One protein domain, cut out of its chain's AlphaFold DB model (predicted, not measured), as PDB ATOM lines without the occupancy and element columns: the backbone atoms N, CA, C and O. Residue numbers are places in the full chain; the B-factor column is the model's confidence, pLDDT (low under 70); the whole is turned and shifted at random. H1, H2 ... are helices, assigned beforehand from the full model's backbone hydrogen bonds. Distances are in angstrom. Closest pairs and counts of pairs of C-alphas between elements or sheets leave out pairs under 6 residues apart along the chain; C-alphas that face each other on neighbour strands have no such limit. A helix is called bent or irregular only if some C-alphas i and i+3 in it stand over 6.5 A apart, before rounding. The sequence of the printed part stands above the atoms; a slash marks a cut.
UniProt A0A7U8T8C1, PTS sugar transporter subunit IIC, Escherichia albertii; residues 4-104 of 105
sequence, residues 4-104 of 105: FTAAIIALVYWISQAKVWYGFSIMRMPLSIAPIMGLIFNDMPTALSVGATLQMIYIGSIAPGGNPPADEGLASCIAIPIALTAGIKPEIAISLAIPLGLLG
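AT A GLANCE: This is residues 4 to 104 of the 105 residues of the protein "PTS sugar transporter subunit IIC" of Escherichia albertii (UniProt A0A7U8T8C1). H5 runs through the middle of a helical bundle, with H1, H3, H4 and H6 set round it in an open arc; short H2 lies at one end, where the long link of residues 59 to 71 also loops out, round Gly 65. H1, H3, H4 and H5 form an up-and-down bundle, each running against the one before it, and H6 packs on H5 and H4 at a steeper slant. The printed part has 101 residues with six named helices, H1 to H6 in order, and no named strand; the class is all helix. It is compact, with a radius of gyration of the C-alphas of 12.6 A, and spans 38 by 25 by 21 A, only just elongated.

IN THESE COORDINATES: H1, residues 4 to 17, begins at C-alpha 4 (18.852, 84.412, 120.532) and is 20.1 A long. H2 is residues 22 to 28 and H3 residues 30 to 41. H4, residues 44 to 58, H5, residues 72 to 86, and H6, residues 90 to 104, each measure 20.7 A. H5 begins at C-alpha 72 (29.702, 78.983, 101.076), and H6 ends at C-alpha 104 (23.682, 72.653, 102.120). H2, H3 and H6 are only just irregular: C-alphas 23 and 26 are 6.7 A apart, 32 and 35 6.51 A, and 96 and 99 6.54 A.

HOW THE PARTS SIT: H5 is the hub and touches the five other helices. With residues 73 to 77 alone it touches H1, closest at the C-alphas of Tyr 13 and Gly 73, 6.4 A apart, at a shallow tilt of 24 degrees, opposite ways. H3 and H5 touch, closest at the C-alphas of Pro 30 and Ser 76, 5.4 A. H3 and H4 form a hairpin at a shallow tilt of 23 degrees, with the C-alphas of Gly 38 and Met 44 closest, 4.1 A apart. H5 and H6 form another, at a steep tilt of 38 degrees, with the C-alphas of Ala 75 and Gly 101 closest, 4.3 A apart. H1 and H6 are apart. In H1 and H4 every O i to N i+4 pair is within hydrogen-bond range, against 6 of 8 in H3, 10 of 11 in H5, 8 of 11 in H6 and 0 of 3 in H2, where 2 of 4 O i to N i+3 pairs are.

THE WHOLE: The C-alphas of Asn 42 and Gly 65 are the two farthest apart, 38.4 A. The printed part has no cut. The link from H4 to H5 is long, 13 residues; the others are tight. Mean pLDDT of the printed part is 79.3, with residues 18 to 27, 61 to 69 and 104 under 70.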
ATOM      1  N   PHE A   4      19.003  83.151 121.251       79.44
ATOM      2  CA  PHE A   4      18.852  84.412 120.532       79.44
ATOM      3  C   PHE A   4      19.956  84.632 119.484       79.44
ATOM      4  O   PHE A   4      19.667  84.986 118.344       79.44
ATOM      5  N   THR A   5      21.217  84.342 119.825       79.25
ATOM      6  CA  THR A   5      22.341  84.419 118.877       79.25
ATOM      7  C   THR A   5      22.182  83.421 117.731       79.25
ATOM      8  O   THR A   5      22.437  83.764 116.579       79.25
ATOM      9  N   ALA A   6      21.710  82.204 118.021       80.75
ATOM     10  CA  ALA A   6      21.455  81.195 116.993       80.75
ATOM     11  C   ALA A   6      20.349  81.632 116.014       80.75
ATOM     12  O   ALA A   6      20.496  81.450 114.807       80.75
ATOM     13  N   ALA A   7      19.284  82.268 116.513       83.12
ATOM     14  CA  ALA A   7      18.216  82.808 115.673       83.12
ATOM     15  C   ALA A   7      18.715  83.919 114.734       83.12
ATOM     16  O   ALA A   7      18.349  83.936 113.562       83.12
ATOM     17  N   ILE A   8      19.599  84.804 115.212       83.50
ATOM     18  CA  ILE A   8      20.208  85.850 114.374       83.50
ATOM     19  C   ILE A   8      21.086  85.229 113.283       83.50
ATOM     20  O   ILE A   8      20.977  85.623 112.126       83.50
ATOM     21  N   ILE A   9      21.914  84.235 113.620       84.19
ATOM     22  CA  ILE A   9      22.758  83.527 112.642       84.19
ATOM     23  C   ILE A   9      21.898  82.873 111.552       84.19
ATOM     24  O   ILE A   9      22.209  83.001 110.368       84.19
ATOM     25  N   ALA A  10      20.794  82.227 111.938       82.19
ATOM     26  CA  ALA A  10      19.855  81.622 110.998       82.19
ATOM     27  C   ALA A  10      19.185  82.666 110.088       82.19
ATOM     28  O   ALA A  10      19.007  82.422 108.897       82.19
ATOM     29  N   LEU A  11      18.858  83.844 110.623       83.75
ATOM     30  CA  LEU A  11      18.267  84.946 109.859       83.75
ATOM     31  C   LEU A  11      19.278  85.535 108.859       83.75
ATOM     32  O   LEU A  11      18.938  85.763 107.701       83.75
ATOM     33  N   VAL A  12      20.540  85.702 109.267       82.62
ATOM     34  CA  VAL A  12      21.640  86.141 108.389       82.62
ATOM     35  C   VAL A  12      21.875  85.136 107.261       82.62
ATOM     36  O   VAL A  12      21.996  85.536 106.104       82.62
ATOM     37  N   TYR A  13      21.870  83.838 107.574       83.69
ATOM     38  CA  TYR A  13      21.952  82.784 106.565       83.69
ATOM     39  C   TYR A  13      20.760  82.832 105.599       83.69
ATOM     40  O   TYR A  13      20.945  82.819 104.384       83.69
ATOM     41  N   TRP A  14      19.538  82.960 106.117       81.38
ATOM     42  CA  TRP A  14      18.334  83.043 105.291       81.38
ATOM     43  C   TRP A  14      18.362  84.246 104.337       81.38
ATOM     44  O   TRP A  14      18.070  84.093 103.152       81.38
ATOM     45  N   ILE A  15      18.794  85.418 104.814       77.31
ATOM     46  CA  ILE A  15      18.975  86.617 103.980       77.31
ATOM     47  C   ILE A  15      20.055  86.388 102.912       77.31
ATOM     48  O   ILE A  15      19.849  86.747 101.754       77.31
ATOM     49  N   SER A  16      21.170  85.747 103.275       73.69
ATOM     50  CA  SER A  16      22.243  85.389 102.338       73.69
ATOM     51  C   SER A  16      21.749  84.462 101.212       73.69
ATOM     52  O   SER A  16      22.145  84.609 100.054       73.69
ATOM     53  N   GLN A  17      20.810  83.560 101.518       71.81
ATOM     54  CA  GLN A  17      20.205  82.643 100.547       71.81
ATOM     55  C   GLN A  17      19.043  83.241  99.748       71.81
ATOM     56  O   GLN A  17      18.677  82.684  98.712       71.81
ATOM     57  N   ALA A  18      18.463  84.366 100.176       65.75
ATOM     58  CA  ALA A  18      17.207  84.890  99.636       65.75
ATOM     59  C   ALA A  18      17.270  85.352  98.162       65.75
ATOM     60  O   ALA A  18      16.238  85.736  97.616       65.75
ATOM     61  N   LYS A  19      18.440  85.296  97.494       63.00
ATOM     62  CA  LYS A  19      18.648  85.615  96.060       63.00
ATOM     63  C   LYS A  19      17.881  86.873  95.620       63.00
ATOM     64  O   LYS A  19      17.284  86.913  94.543       63.00
ATOM     65  N   VAL A  20      17.868  87.902  96.471       53.59
ATOM     66  CA  VAL A  20      17.128  89.145  96.228       53.59
ATOM     67  C   VAL A  20      17.889  89.945  95.176       53.59
ATOM     68  O   VAL A  20      18.657  90.826  95.516       53.59
ATOM     69  N   TRP A  21      17.678  89.630  93.897       53.56
ATOM     70  CA  TRP A  21      18.389  90.176  92.730       53.56
ATOM     71  C   TRP A  21      19.785  89.605  92.457       53.56
ATOM     72  O   TRP A  21      20.524  89.199  93.349       53.56
ATOM     73  N   TYR A  22      20.172  89.651  91.177       56.44
ATOM     74  CA  TYR A  22      21.458  89.159  90.666       56.44
ATOM     75  C   TYR A  22      22.672  89.816  91.360       56.44
ATOM     76  O   TYR A  22      23.700  89.168  91.546       56.44
ATOM     77  N   GLY A  23      22.535  91.076  91.799       55.59
ATOM     78  CA  GLY A  23      23.581  91.834  92.498       55.59
ATOM     79  C   GLY A  23      23.784  91.463  93.973       55.59
ATOM     80  O   GLY A  23      24.886  91.636  94.488       55.59
ATOM     81  N   PHE A  24      22.779  90.897  94.652       59.22
ATOM     82  CA  PHE A  24      22.910  90.459  96.052       59.22
ATOM     83  C   PHE A  24      23.534  89.070  96.202       59.22
ATOM     84  O   PHE A  24      23.744  88.620  97.325       59.22
ATOM     85  N   SER A  25      23.917  88.413  95.105       61.53
ATOM     86  CA  SER A  25      24.699  87.168  95.157       61.53
ATOM     87  C   SER A  25      26.014  87.325  95.938       61.53
ATOM     88  O   SER A  25      26.542  86.341  96.444       61.53
ATOM     89  N   ILE A  26      26.501  88.561  96.112       67.44
ATOM     90  CA  ILE A  26      27.664  88.897  96.947       67.44
ATOM     91  C   ILE A  26      27.424  88.549  98.428       67.44
ATOM     92  O   ILE A  26      28.376  88.225  99.127       67.44
ATOM     93  N   MET A  27      26.179  88.532  98.923       69.69
ATOM     94  CA  MET A  27      25.889  88.148 100.316       69.69
ATOM     95  C   MET A  27      26.166  86.670 100.629       69.69
ATOM     96  O   MET A  27      26.189  86.290 101.799       69.69
ATOM     97  N   ARG A  28      26.364  85.821  99.613       73.50
ATOM     98  CA  ARG A  28      26.800  84.427  99.809       73.50
ATOM     99  C   ARG A  28      28.286  84.323 100.124       73.50
ATOM    100  O   ARG A  28      28.717  83.330 100.701       73.50
ATOM    101  N   MET A  29      29.051  85.347  99.750       79.44
ATOM    102  CA  MET A  29      30.490  85.354  99.936       79.44
ATOM    103  C   MET A  29      30.817  85.379 101.432       79.44
ATOM    104  O   MET A  29      30.297  86.244 102.149       79.44
ATOM    105  N   PRO A  30      31.714  84.502 101.906       83.12
ATOM    106  CA  PRO A  30      32.122  84.440 103.307       83.12
ATOM    107  C   PRO A  30      32.538  85.783 103.907       83.12
ATOM    108  O   PRO A  30      32.245  86.080 105.069       83.12
ATOM    109  N   LEU A  31      33.170  86.630 103.091       85.38
ATOM    110  CA  LEU A  31      33.631  87.951 103.503       85.38
ATOM    111  C   LEU A  31      32.484  88.915 103.848       85.38
ATOM    112  O   LEU A  31      32.674  89.823 104.648       85.38
ATOM    113  N   SER A  32      31.293  88.721 103.280       84.44
ATOM    114  CA  SER A  32      30.118  89.547 103.589       84.44
ATOM    115  C   SER A  32      29.443  89.149 104.909       84.44
ATOM    116  O   SER A  32      28.875  89.995 105.600       84.44
ATOM    117  N   ILE A  33      29.562  87.875 105.300       85.88
ATOM    118  CA  ILE A  33      28.980  87.310 106.528       85.88
ATOM    119  C   ILE A  33      29.889  87.583 107.740       85.88
ATOM    120  O   ILE A  33      29.405  87.784 108.857       85.88
ATOM    121  N   ALA A  34      31.204  87.645 107.528       87.81
ATOM    122  CA  ALA A  34      32.194  87.849 108.585       87.81
ATOM    123  C   ALA A  34      32.027  89.134 109.423       87.81
ATOM    124  O   ALA A  34      32.066  89.021 110.649       87.81
ATOM    125  N   PRO A  35      31.768  90.326 108.850       86.94
ATOM    126  CA  PRO A  35      31.509  91.535 109.630       86.94
ATOM    127  C   PRO A  35      30.283  91.406 110.538       86.94
ATOM    128  O   PRO A  35      30.304  91.852 111.684       86.94
ATOM    129  N   ILE A  36      29.220  90.762 110.045       87.31
ATOM    130  CA  ILE A  36      27.976  90.568 110.797       87.31
ATOM    131  C   ILE A  36      28.241  89.658 112.000       87.31
ATOM    132  O   ILE A  36      27.834  89.967 113.118       87.31
ATOM    133  N   MET A  37      28.992  88.574 111.795       86.56
ATOM    134  CA  MET A  37      29.408  87.689 112.884       86.56
ATOM    135  C   MET A  37      30.356  88.380 113.871       86.56
ATOM    136  O   MET A  37      30.193  88.222 115.079       86.56
ATOM    137  N   GLY A  38      31.291  89.199 113.390       86.12
ATOM    138  CA  GLY A  38      32.187  89.984 114.240       86.12
ATOM    139  C   GLY A  38      31.439  90.942 115.170       86.12
ATOM    140  O   GLY A  38      31.803  91.063 116.336       86.12
ATOM    141  N   LEU A  39      30.350  91.562 114.697       87.12
ATOM    142  CA  LEU A  39      29.480  92.404 115.530       87.12
ATOM    143  C   LEU A  39      28.715  91.597 116.586       87.12
ATOM    144  O   LEU A  39      28.578  92.046 117.721       87.12
ATOM    145  N   ILE A  40      28.225  90.408 116.230       86.31
ATOM    146  CA  ILE A  40      27.444  89.548 117.132       86.31
ATOM    147  C   ILE A  40      28.304  89.002 118.278       86.31
ATOM    148  O   ILE A  40      27.849  88.932 119.419       86.31
ATOM    149  N   PHE A  41      29.535  88.599 117.970       84.69
ATOM    150  CA  PHE A  41      30.463  87.988 118.925       84.69
ATOM    151  C   PHE A  41      31.456  88.987 119.536       84.69
ATOM    152  O   PHE A  41      32.245  88.605 120.397       84.69
ATOM    153  N   ASN A  42      31.388  90.261 119.133       86.44
ATOM    154  CA  ASN A  42      32.253  91.354 119.582       86.44
ATOM    155  C   ASN A  42      33.764  91.095 119.371       86.44
ATOM    156  O   ASN A  42      34.601  91.609 120.109       86.44
ATOM    157  N   ASP A  43      34.103  90.302 118.351       88.06
ATOM    158  CA  ASP A  43      35.473  90.000 117.927       88.06
ATOM    159  C   ASP A  43      35.559  90.099 116.398       88.06
ATOM    160  O   ASP A  43      35.363  89.141 115.645       88.06
ATOM    161  N   MET A  44      35.805  91.324 115.941       88.69
ATOM    162  CA  MET A  44      35.921  91.655 114.525       88.69
ATOM    163  C   MET A  44      37.204  91.106 113.872       88.69
ATOM    164  O   MET A  44      37.100  90.551 112.776       88.69
ATOM    165  N   PRO A  45      38.405  91.229 114.481       88.00
ATOM    166  CA  PRO A  45      39.641  90.771 113.847       88.00
ATOM    167  C   PRO A  45      39.628  89.270 113.553       88.00
ATOM    168  O   PRO A  45      39.969  88.856 112.442       88.00
ATOM    169  N   THR A  46      39.178  88.461 114.515       87.19
ATOM    170  CA  THR A  46      39.130  87.006 114.348       87.19
ATOM    171  C   THR A  46      38.051  86.615 113.338       87.19
ATOM    172  O   THR A  46      38.310  85.799 112.454       87.19
ATOM    173  N   ALA A  47      36.869  87.245 113.386       88.94
ATOM    174  CA  ALA A  47      35.789  86.976 112.435       88.94
ATOM    175  C   ALA A  47      36.194  87.282 110.984       88.94
ATOM    176  O   ALA A  47      35.967  86.461 110.092       88.94
ATOM    177  N   LEU A  48      36.834  88.432 110.748       90.38
ATOM    178  CA  LEU A  48      37.323  88.826 109.425       90.38
ATOM    179  C   LEU A  48      38.457  87.926 108.937       90.38
ATOM    180  O   LEU A  48      38.476  87.573 107.760       90.38
ATOM    181  N   SER A  49      39.371  87.522 109.823       89.94
ATOM    182  CA  SER A  49      40.444  86.587 109.471       89.94
ATOM    183  C   SER A  49      39.879  85.244 109.006       89.94
ATOM    184  O   SER A  49      40.251  84.762 107.937       89.94
ATOM    185  N   VAL A  50      38.920  84.680 109.747       89.62
ATOM    186  CA  VAL A  50      38.258  83.422 109.373       89.62
ATOM    187  C   VAL A  50      37.505  83.583 108.054       89.62
ATOM    188  O   VAL A  50      37.673  82.758 107.158       89.62
ATOM    189  N   GLY A  51      36.733  84.662 107.897       88.88
ATOM    190  CA  GLY A  51      35.996  84.955 106.667       88.88
ATOM    191  C   GLY A  51      36.892  85.125 105.442       88.88
ATOM    192  O   GLY A  51      36.566  84.607 104.378       88.88
ATOM    193  N   ALA A  52      38.038  85.793 105.581       88.31
ATOM    194  CA  ALA A  52      39.005  85.972 104.500       88.31
ATOM    195  C   ALA A  52      39.650  84.643 104.082       88.31
ATOM    196  O   ALA A  52      39.753  84.357 102.889       88.31
ATOM    197  N   THR A  53      40.028  83.797 105.042       87.69
ATOM    198  CA  THR A  53      40.564  82.460 104.746       87.69
ATOM    199  C   THR A  53      39.526  81.594 104.034       87.69
ATOM    200  O   THR A  53      39.843  80.922 103.056       87.69
ATOM    201  N   LEU A  54      38.265  81.665 104.465       87.50
ATOM    202  CA  LEU A  54      37.149  80.952 103.842       87.50
ATOM    203  C   LEU A  54      36.877  81.489 102.423       87.50
ATOM    204  O   LEU A  54      36.716  80.712 101.487       87.50
ATOM    205  N   GLN A  55      36.942  82.809 102.224       87.62
ATOM    206  CA  GLN A  55      36.817  83.441 100.908       87.62
ATOM    207  C   GLN A  55      37.888  82.957  99.924       87.62
ATOM    208  O   GLN A  55      37.574  82.729  98.760       87.62
ATOM    209  N   MET A  56      39.136  82.788 100.372       84.81
ATOM    210  CA  MET A  56      40.218  82.283  99.517       84.81
ATOM    211  C   MET A  56      39.966  80.849  99.039       84.81
ATOM    212  O   MET A  56      40.361  80.502  97.930       84.81
ATOM    213  N   ILE A  57      39.271  80.033  99.833       84.00
ATOM    214  CA  ILE A  57      38.896  78.665  99.449       84.00
ATOM    215  C   ILE A  57      37.801  78.685  98.378       84.00
ATOM    216  O   ILE A  57      37.861  77.917  97.419       84.00
ATOM    217  N   TYR A  58      36.831  79.593  98.501       79.38
ATOM    218  CA  TYR A  58      35.702  79.696  97.572       79.38
ATOM    219  C   TYR A  58      35.927  80.667  96.401       79.38
ATOM    220  O   TYR A  58      35.050  80.803  95.554       79.38
ATOM    221  N   ILE A  59      37.103  81.293  96.272       80.75
ATOM    222  CA  ILE A  59      37.383  82.296  95.225       80.75
ATOM    223  C   ILE A  59      37.277  81.737  93.794       80.75
ATOM    224  O   ILE A  59      37.015  82.482  92.854       80.75
ATOM    225  N   GLY A  60      37.471  80.424  93.633       71.25
ATOM    226  CA  GLY A  60      37.317  79.703  92.365       71.25
ATOM    227  C   GLY A  60      35.978  78.979  92.214       71.25
ATOM    228  O   GLY A  60      35.798  78.232  91.253       71.25
ATOM    229  N   SER A  61      35.053  79.149  93.161       68.50
ATOM    230  CA  SER A  61      33.743  78.502  93.130       68.50
ATOM    231  C   SER A  61      32.862  79.177  92.082       68.50
ATOM    232  O   SER A  61      32.386  80.297  92.264       68.50
ATOM    233  N   ILE A  62      32.648  78.497  90.957       65.56
ATOM    234  CA  ILE A  62      31.721  78.920  89.905       65.56
ATOM    235  C   ILE A  62      30.603  77.886  89.867       65.56
ATOM    236  O   ILE A  62      30.885  76.704  89.720       65.56
ATOM    237  N   ALA A  63      29.350  78.327  89.997       63.59
ATOM    238  CA  ALA A  63      28.159  77.478  89.948       63.59
ATOM    239  C   ALA A  63      27.767  77.154  88.488       63.59
ATOM    240  O   ALA A  63      27.130  77.995  87.838       63.59
ATOM    241  N   PRO A  64      28.099  75.975  87.923       57.19
ATOM    242  CA  PRO A  64      27.736  75.640  86.551       57.19
ATOM    243  C   PRO A  64      26.250  75.260  86.521       57.19
ATOM    244  O   PRO A  64      25.800  74.417  87.293       57.19
ATOM    245  N   GLY A  65      25.457  75.898  85.659       63.28
ATOM    246  CA  GLY A  65      24.018  75.609  85.568       63.28
ATOM    247  C   GLY A  65      23.193  76.071  86.779       63.28
ATOM    248  O   GLY A  65      22.075  75.600  86.966       63.28
ATOM    249  N   GLY A  66      23.719  76.988  87.599       65.88
ATOM    250  CA  GLY A  66      22.989  77.578  88.727       65.88
ATOM    251  C   GLY A  66      23.013  76.764  90.023       65.88
ATOM    252  O   GLY A  66      22.389  77.200  90.993       65.88
ATOM    253  N   ASN A  67      23.749  75.644  90.066       66.69
ATOM    254  CA  ASN A  67      24.014  74.911  91.302       66.69
ATOM    255  C   ASN A  67      25.454  75.167  91.784       66.69
ATOM    256  O   ASN A  67      26.398  74.784  91.085       66.69
ATOM    257  N   PRO A  68      25.661  75.849  92.922       68.06
ATOM    258  CA  PRO A  68      26.994  76.004  93.489       68.06
ATOM    259  C   PRO A  68      27.554  74.637  93.926       68.06
ATOM    260  O   PRO A  68      26.791  73.768  94.331       68.06
ATOM    261  N   PRO A  69      28.880  74.423  93.854       66.69
ATOM    262  CA  PRO A  69      29.501  73.157  94.257       66.69
ATOM    263  C   PRO A  69      29.448  72.913  95.775       66.69
ATOM    264  O   PRO A  69      29.578  71.777  96.221       66.69
ATOM    265  N   ALA A  70      29.280  73.973  96.567       72.00
ATOM    266  CA  ALA A  70      29.090  73.928  98.010       72.00
ATOM    267  C   ALA A  70      28.413  75.223  98.485       72.00
ATOM    268  O   ALA A  70      28.582  76.280  97.867       72.00
ATOM    269  N   ASP A  71      27.676  75.161  99.597       81.88
ATOM    270  CA  ASP A  71      27.057  76.343 100.187       81.88
ATOM    271  C   ASP A  71      28.055  77.114 101.067       81.88
ATOM    272  O   ASP A  71      28.199  76.885 102.270       81.88
ATOM    273  N   GLU A  72      28.751  78.061 100.440       81.31
ATOM    274  CA  GLU A  72      29.702  78.983 101.076       81.31
ATOM    275  C   GLU A  72      29.067  79.862 102.171       81.31
ATOM    276  O   GLU A  72      29.727  80.176 103.169       81.31
ATOM    277  N   GLY A  73      27.776  80.188 102.056       81.62
ATOM    278  CA  GLY A  73      27.053  80.935 103.084       81.62
ATOM    279  C   GLY A  73      26.845  80.095 104.344       81.62
ATOM    280  O   GLY A  73      27.127  80.549 105.456       81.62
ATOM    281  N   LEU A  74      26.431  78.836 104.168       82.62
ATOM    282  CA  LEU A  74      26.252  77.890 105.273       82.62
ATOM    283  C   LEU A  74      27.587  77.587 105.959       82.62
ATOM    284  O   LEU A  74      27.679  77.645 107.186       82.62
ATOM    285  N   ALA A  75      28.634  77.331 105.169       86.06
ATOM    286  CA  ALA A  75      29.979  77.084 105.681       86.06
ATOM    287  C   ALA A  75      30.471  78.254 106.551       86.06
ATOM    288  O   ALA A  75      30.987  78.038 107.646       86.06
ATOM    289  N   SER A  76      30.247  79.494 106.111       86.06
ATOM    290  CA  SER A  76      30.627  80.709 106.847       86.06
ATOM    291  C   SER A  76      29.860  80.873 108.155       86.06
ATOM    292  O   SER A  76      30.456  81.151 109.200       86.06
ATOM    293  N   CYS A  77      28.542  80.663 108.119       86.88
ATOM    294  CA  CYS A  77      27.679  80.761 109.294       86.88
ATOM    295  C   CYS A  77      28.006  79.721 110.374       86.88
ATOM    296  O   CYS A  77      27.639  79.927 111.527       86.88
ATOM    297  N   ILE A  78      28.699  78.637 110.022       87.44
ATOM    298  CA  ILE A  78      29.140  77.598 110.958       87.44
ATOM    299  C   ILE A  78      30.597  77.827 111.385       87.44
ATOM    300  O   ILE A  78      30.894  77.833 112.580       87.44
ATOM    301  N   ALA A  79      31.505  78.070 110.436       87.38
ATOM    302  CA  ALA A  79      32.936  78.220 110.697       87.38
ATOM    303  C   ALA A  79      33.248  79.395 111.628       87.38
ATOM    304  O   ALA A  79      34.039  79.251 112.560       87.38
ATOM    305  N   ILE A  80      32.630  80.557 111.384       88.25
ATOM    306  CA  ILE A  80      32.969  81.789 112.101       88.25
ATOM    307  C   ILE A  80      32.542  81.698 113.577       88.25
ATOM    308  O   ILE A  80      33.400  81.888 114.440       88.25
ATOM    309  N   PRO A  81      31.294  81.324 113.926       86.69
ATOM    310  CA  PRO A  81      30.920  81.128 115.327       86.69
ATOM    311  C   PRO A  81      31.737  80.047 116.035       86.69
ATOM    312  O   PRO A  81      32.053  80.210 117.213       86.69
ATOM    313  N   ILE A  82      32.103  78.957 115.350       86.69
ATOM    314  CA  ILE A  82      32.940  77.900 115.937       86.69
ATOM    315  C   ILE A  82      34.338  78.435 116.253       86.69
ATOM    316  O   ILE A  82      34.818  78.237 117.366       86.69
ATOM    317  N   ALA A  83      34.972  79.151 115.321       86.31
ATOM    318  CA  ALA A  83      36.282  79.758 115.547       86.31
ATOM    319  C   ALA A  83      36.257  80.733 116.736       86.31
ATOM    320  O   ALA A  83      37.126  80.673 117.605       86.31
ATOM    321  N   LEU A  84      35.219  81.571 116.811       85.94
ATOM    322  CA  LEU A  84      35.062  82.592 117.850       85.94
ATOM    323  C   LEU A  84      34.734  82.003 119.228       85.94
ATOM    324  O   LEU A  84      35.243  82.474 120.239       85.94
ATOM    325  N   THR A  85      33.891  80.971 119.291       84.56
ATOM    326  CA  THR A  85      33.475  80.369 120.572       84.56
ATOM    327  C   THR A  85      34.475  79.358 121.116       84.56
ATOM    328  O   THR A  85      34.627  79.261 122.332       84.56
ATOM    329  N   ALA A  86      35.155  78.611 120.245       83.25
ATOM    330  CA  ALA A  86      36.143  77.618 120.651       83.25
ATOM    331  C   ALA A  86      37.559  78.206 120.787       83.25
ATOM    332  O   ALA A  86      38.443  77.523 121.300       83.25
ATOM    333  N   GLY A  87      37.793  79.444 120.329       78.75
ATOM    334  CA  GLY A  87      39.112  80.088 120.369       78.75
ATOM    335  C   GLY A  87      40.174  79.329 119.566       78.75
ATOM    336  O   GLY A  87      41.362  79.386 119.879       78.75
ATOM    337  N   ILE A  88      39.742  78.558 118.567       81.06
ATOM    338  CA  ILE A  88      40.615  77.725 117.744       81.06
ATOM    339  C   ILE A  88      41.099  78.495 116.523       81.06
ATOM    340  O   ILE A  88      40.470  79.447 116.062       81.06
ATOM    341  N   LYS A  89      42.224  78.042 115.967       81.69
ATOM    342  CA  LYS A  89      42.773  78.627 114.747       81.69
ATOM    343  C   LYS A  89      41.771  78.524 113.580       81.69
ATOM    344  O   LYS A  89      41.082  77.499 113.482       81.69
ATOM    345  N   PRO A  90      41.718  79.528 112.684       76.75
ATOM    346  CA  PRO A  90      40.796  79.556 111.551       76.75
ATOM    347  C   PRO A  90      40.808  78.275 110.715       76.75
ATOM    348  O   PRO A  90      39.752  77.774 110.346       76.75
ATOM    349  N   GLU A  91      41.982  77.695 110.470       81.50
ATOM    350  CA  GLU A  91      42.145  76.515 109.616       81.50
ATOM    351  C   GLU A  91      41.407  75.294 110.177       81.50
ATOM    352  O   GLU A  91      40.781  74.537 109.433       81.50
ATOM    353  N   ILE A  92      41.433  75.128 111.504       82.81
ATOM    354  CA  ILE A  92      40.765  74.016 112.186       82.81
ATOM    355  C   ILE A  92      39.247  74.203 112.101       82.81
ATOM    356  O   ILE A  92      38.537  73.278 111.704       82.81
ATOM    357  N   ALA A  93      38.747  75.405 112.401       82.44
ATOM    358  CA  ALA A  93      37.318  75.712 112.312       82.44
ATOM    359  C   ALA A  93      36.768  75.513 110.890       82.44
ATOM    360  O   ALA A  93      35.693  74.944 110.706       82.44
ATOM    361  N   ILE A  94      37.535  75.930 109.882       83.25
ATOM    362  CA  ILE A  94      37.171  75.800 108.471       83.25
ATOM    363  C   ILE A  94      37.103  74.328 108.055       83.25
ATOM    364  O   ILE A  94      36.127  73.922 107.427       83.25
ATOM    365  N   SER A  95      38.083  73.509 108.449       84.81
ATOM    366  CA  SER A  95      38.081  72.072 108.132       84.81
ATOM    367  C   SER A  95      36.845  71.331 108.656       84.81
ATOM    368  O   SER A  95      36.362  70.406 108.008       84.81
ATOM    369  N   LEU A  96      36.294  71.772 109.793       82.75
ATOM    370  CA  LEU A  96      35.064  71.225 110.370       82.75
ATOM    371  C   LEU A  96      33.804  71.731 109.653       82.75
ATOM    372  O   LEU A  96      32.804  71.021 109.580       82.75
ATOM    373  N   ALA A  97      33.844  72.955 109.127       80.44
ATOM    374  CA  ALA A  97      32.695  73.607 108.515       80.44
ATOM    375  C   ALA A  97      32.496  73.260 107.031       80.44
ATOM    376  O   ALA A  97      31.357  73.233 106.571       80.44
ATOM    377  N   ILE A  98      33.565  72.963 106.279       81.81
ATOM    378  CA  ILE A  98      33.475  72.626 104.844       81.81
ATOM    379  C   ILE A  98      32.561  71.411 104.579       81.81
ATOM    380  O   ILE A  98      31.683  71.526 103.720       81.81
ATOM    381  N   PRO A  99      32.683  70.274 105.302       82.00
ATOM    382  CA  PRO A  99      31.778  69.138 105.116       82.00
ATOM    383  C   PRO A  99      30.310  69.495 105.368       82.00
ATOM    384  O   PRO A  99      29.428  68.972 104.698       82.00
ATOM    385  N   LEU A 100      30.042  70.407 106.306       80.50
ATOM    386  CA  LEU A 100      28.688  70.869 106.610       80.50
ATOM    387  C   LEU A 100      28.154  71.813 105.522       80.50
ATOM    388  O   LEU A 100      26.982  71.728 105.173       80.50
ATOM    389  N   GLY A 101      29.006  72.657 104.932       74.56
ATOM    390  CA  GLY A 101      28.654  73.481 103.768       74.56
ATOM    391  C   GLY A 101      28.333  72.660 102.512       74.56
ATOM    392  O   GLY A 101      27.496  73.062 101.708       74.56
ATOM    393  N   LEU A 102      28.946  71.481 102.365       76.56
ATOM    394  CA  LEU A 102      28.626  70.510 101.310       76.56
ATOM    395  C   LEU A 102      27.266  69.822 101.505       76.56
ATOM    396  O   LEU A 102      26.714  69.312 100.539       76.56
ATOM    397  N   LEU A 103      26.710  69.801 102.720       75.69
ATOM    398  CA  LEU A 103      25.357  69.282 102.965       75.69
ATOM    399  C   LEU A 103      24.256  70.299 102.628       75.69
ATOM    400  O   LEU A 103      23.082  69.943 102.639       75.69
ATOM    401  N   GLY A 104      24.622  71.562 102.389       64.12
ATOM    402  CA  GLY A 104      23.682  72.653 102.120       64.12
ATOM    403  C   GLY A 104      23.330  72.874 100.647       64.12
ATOM    404  O   GLY A 104      22.578  73.805 100.363       64.12
TER     405      GLY A 104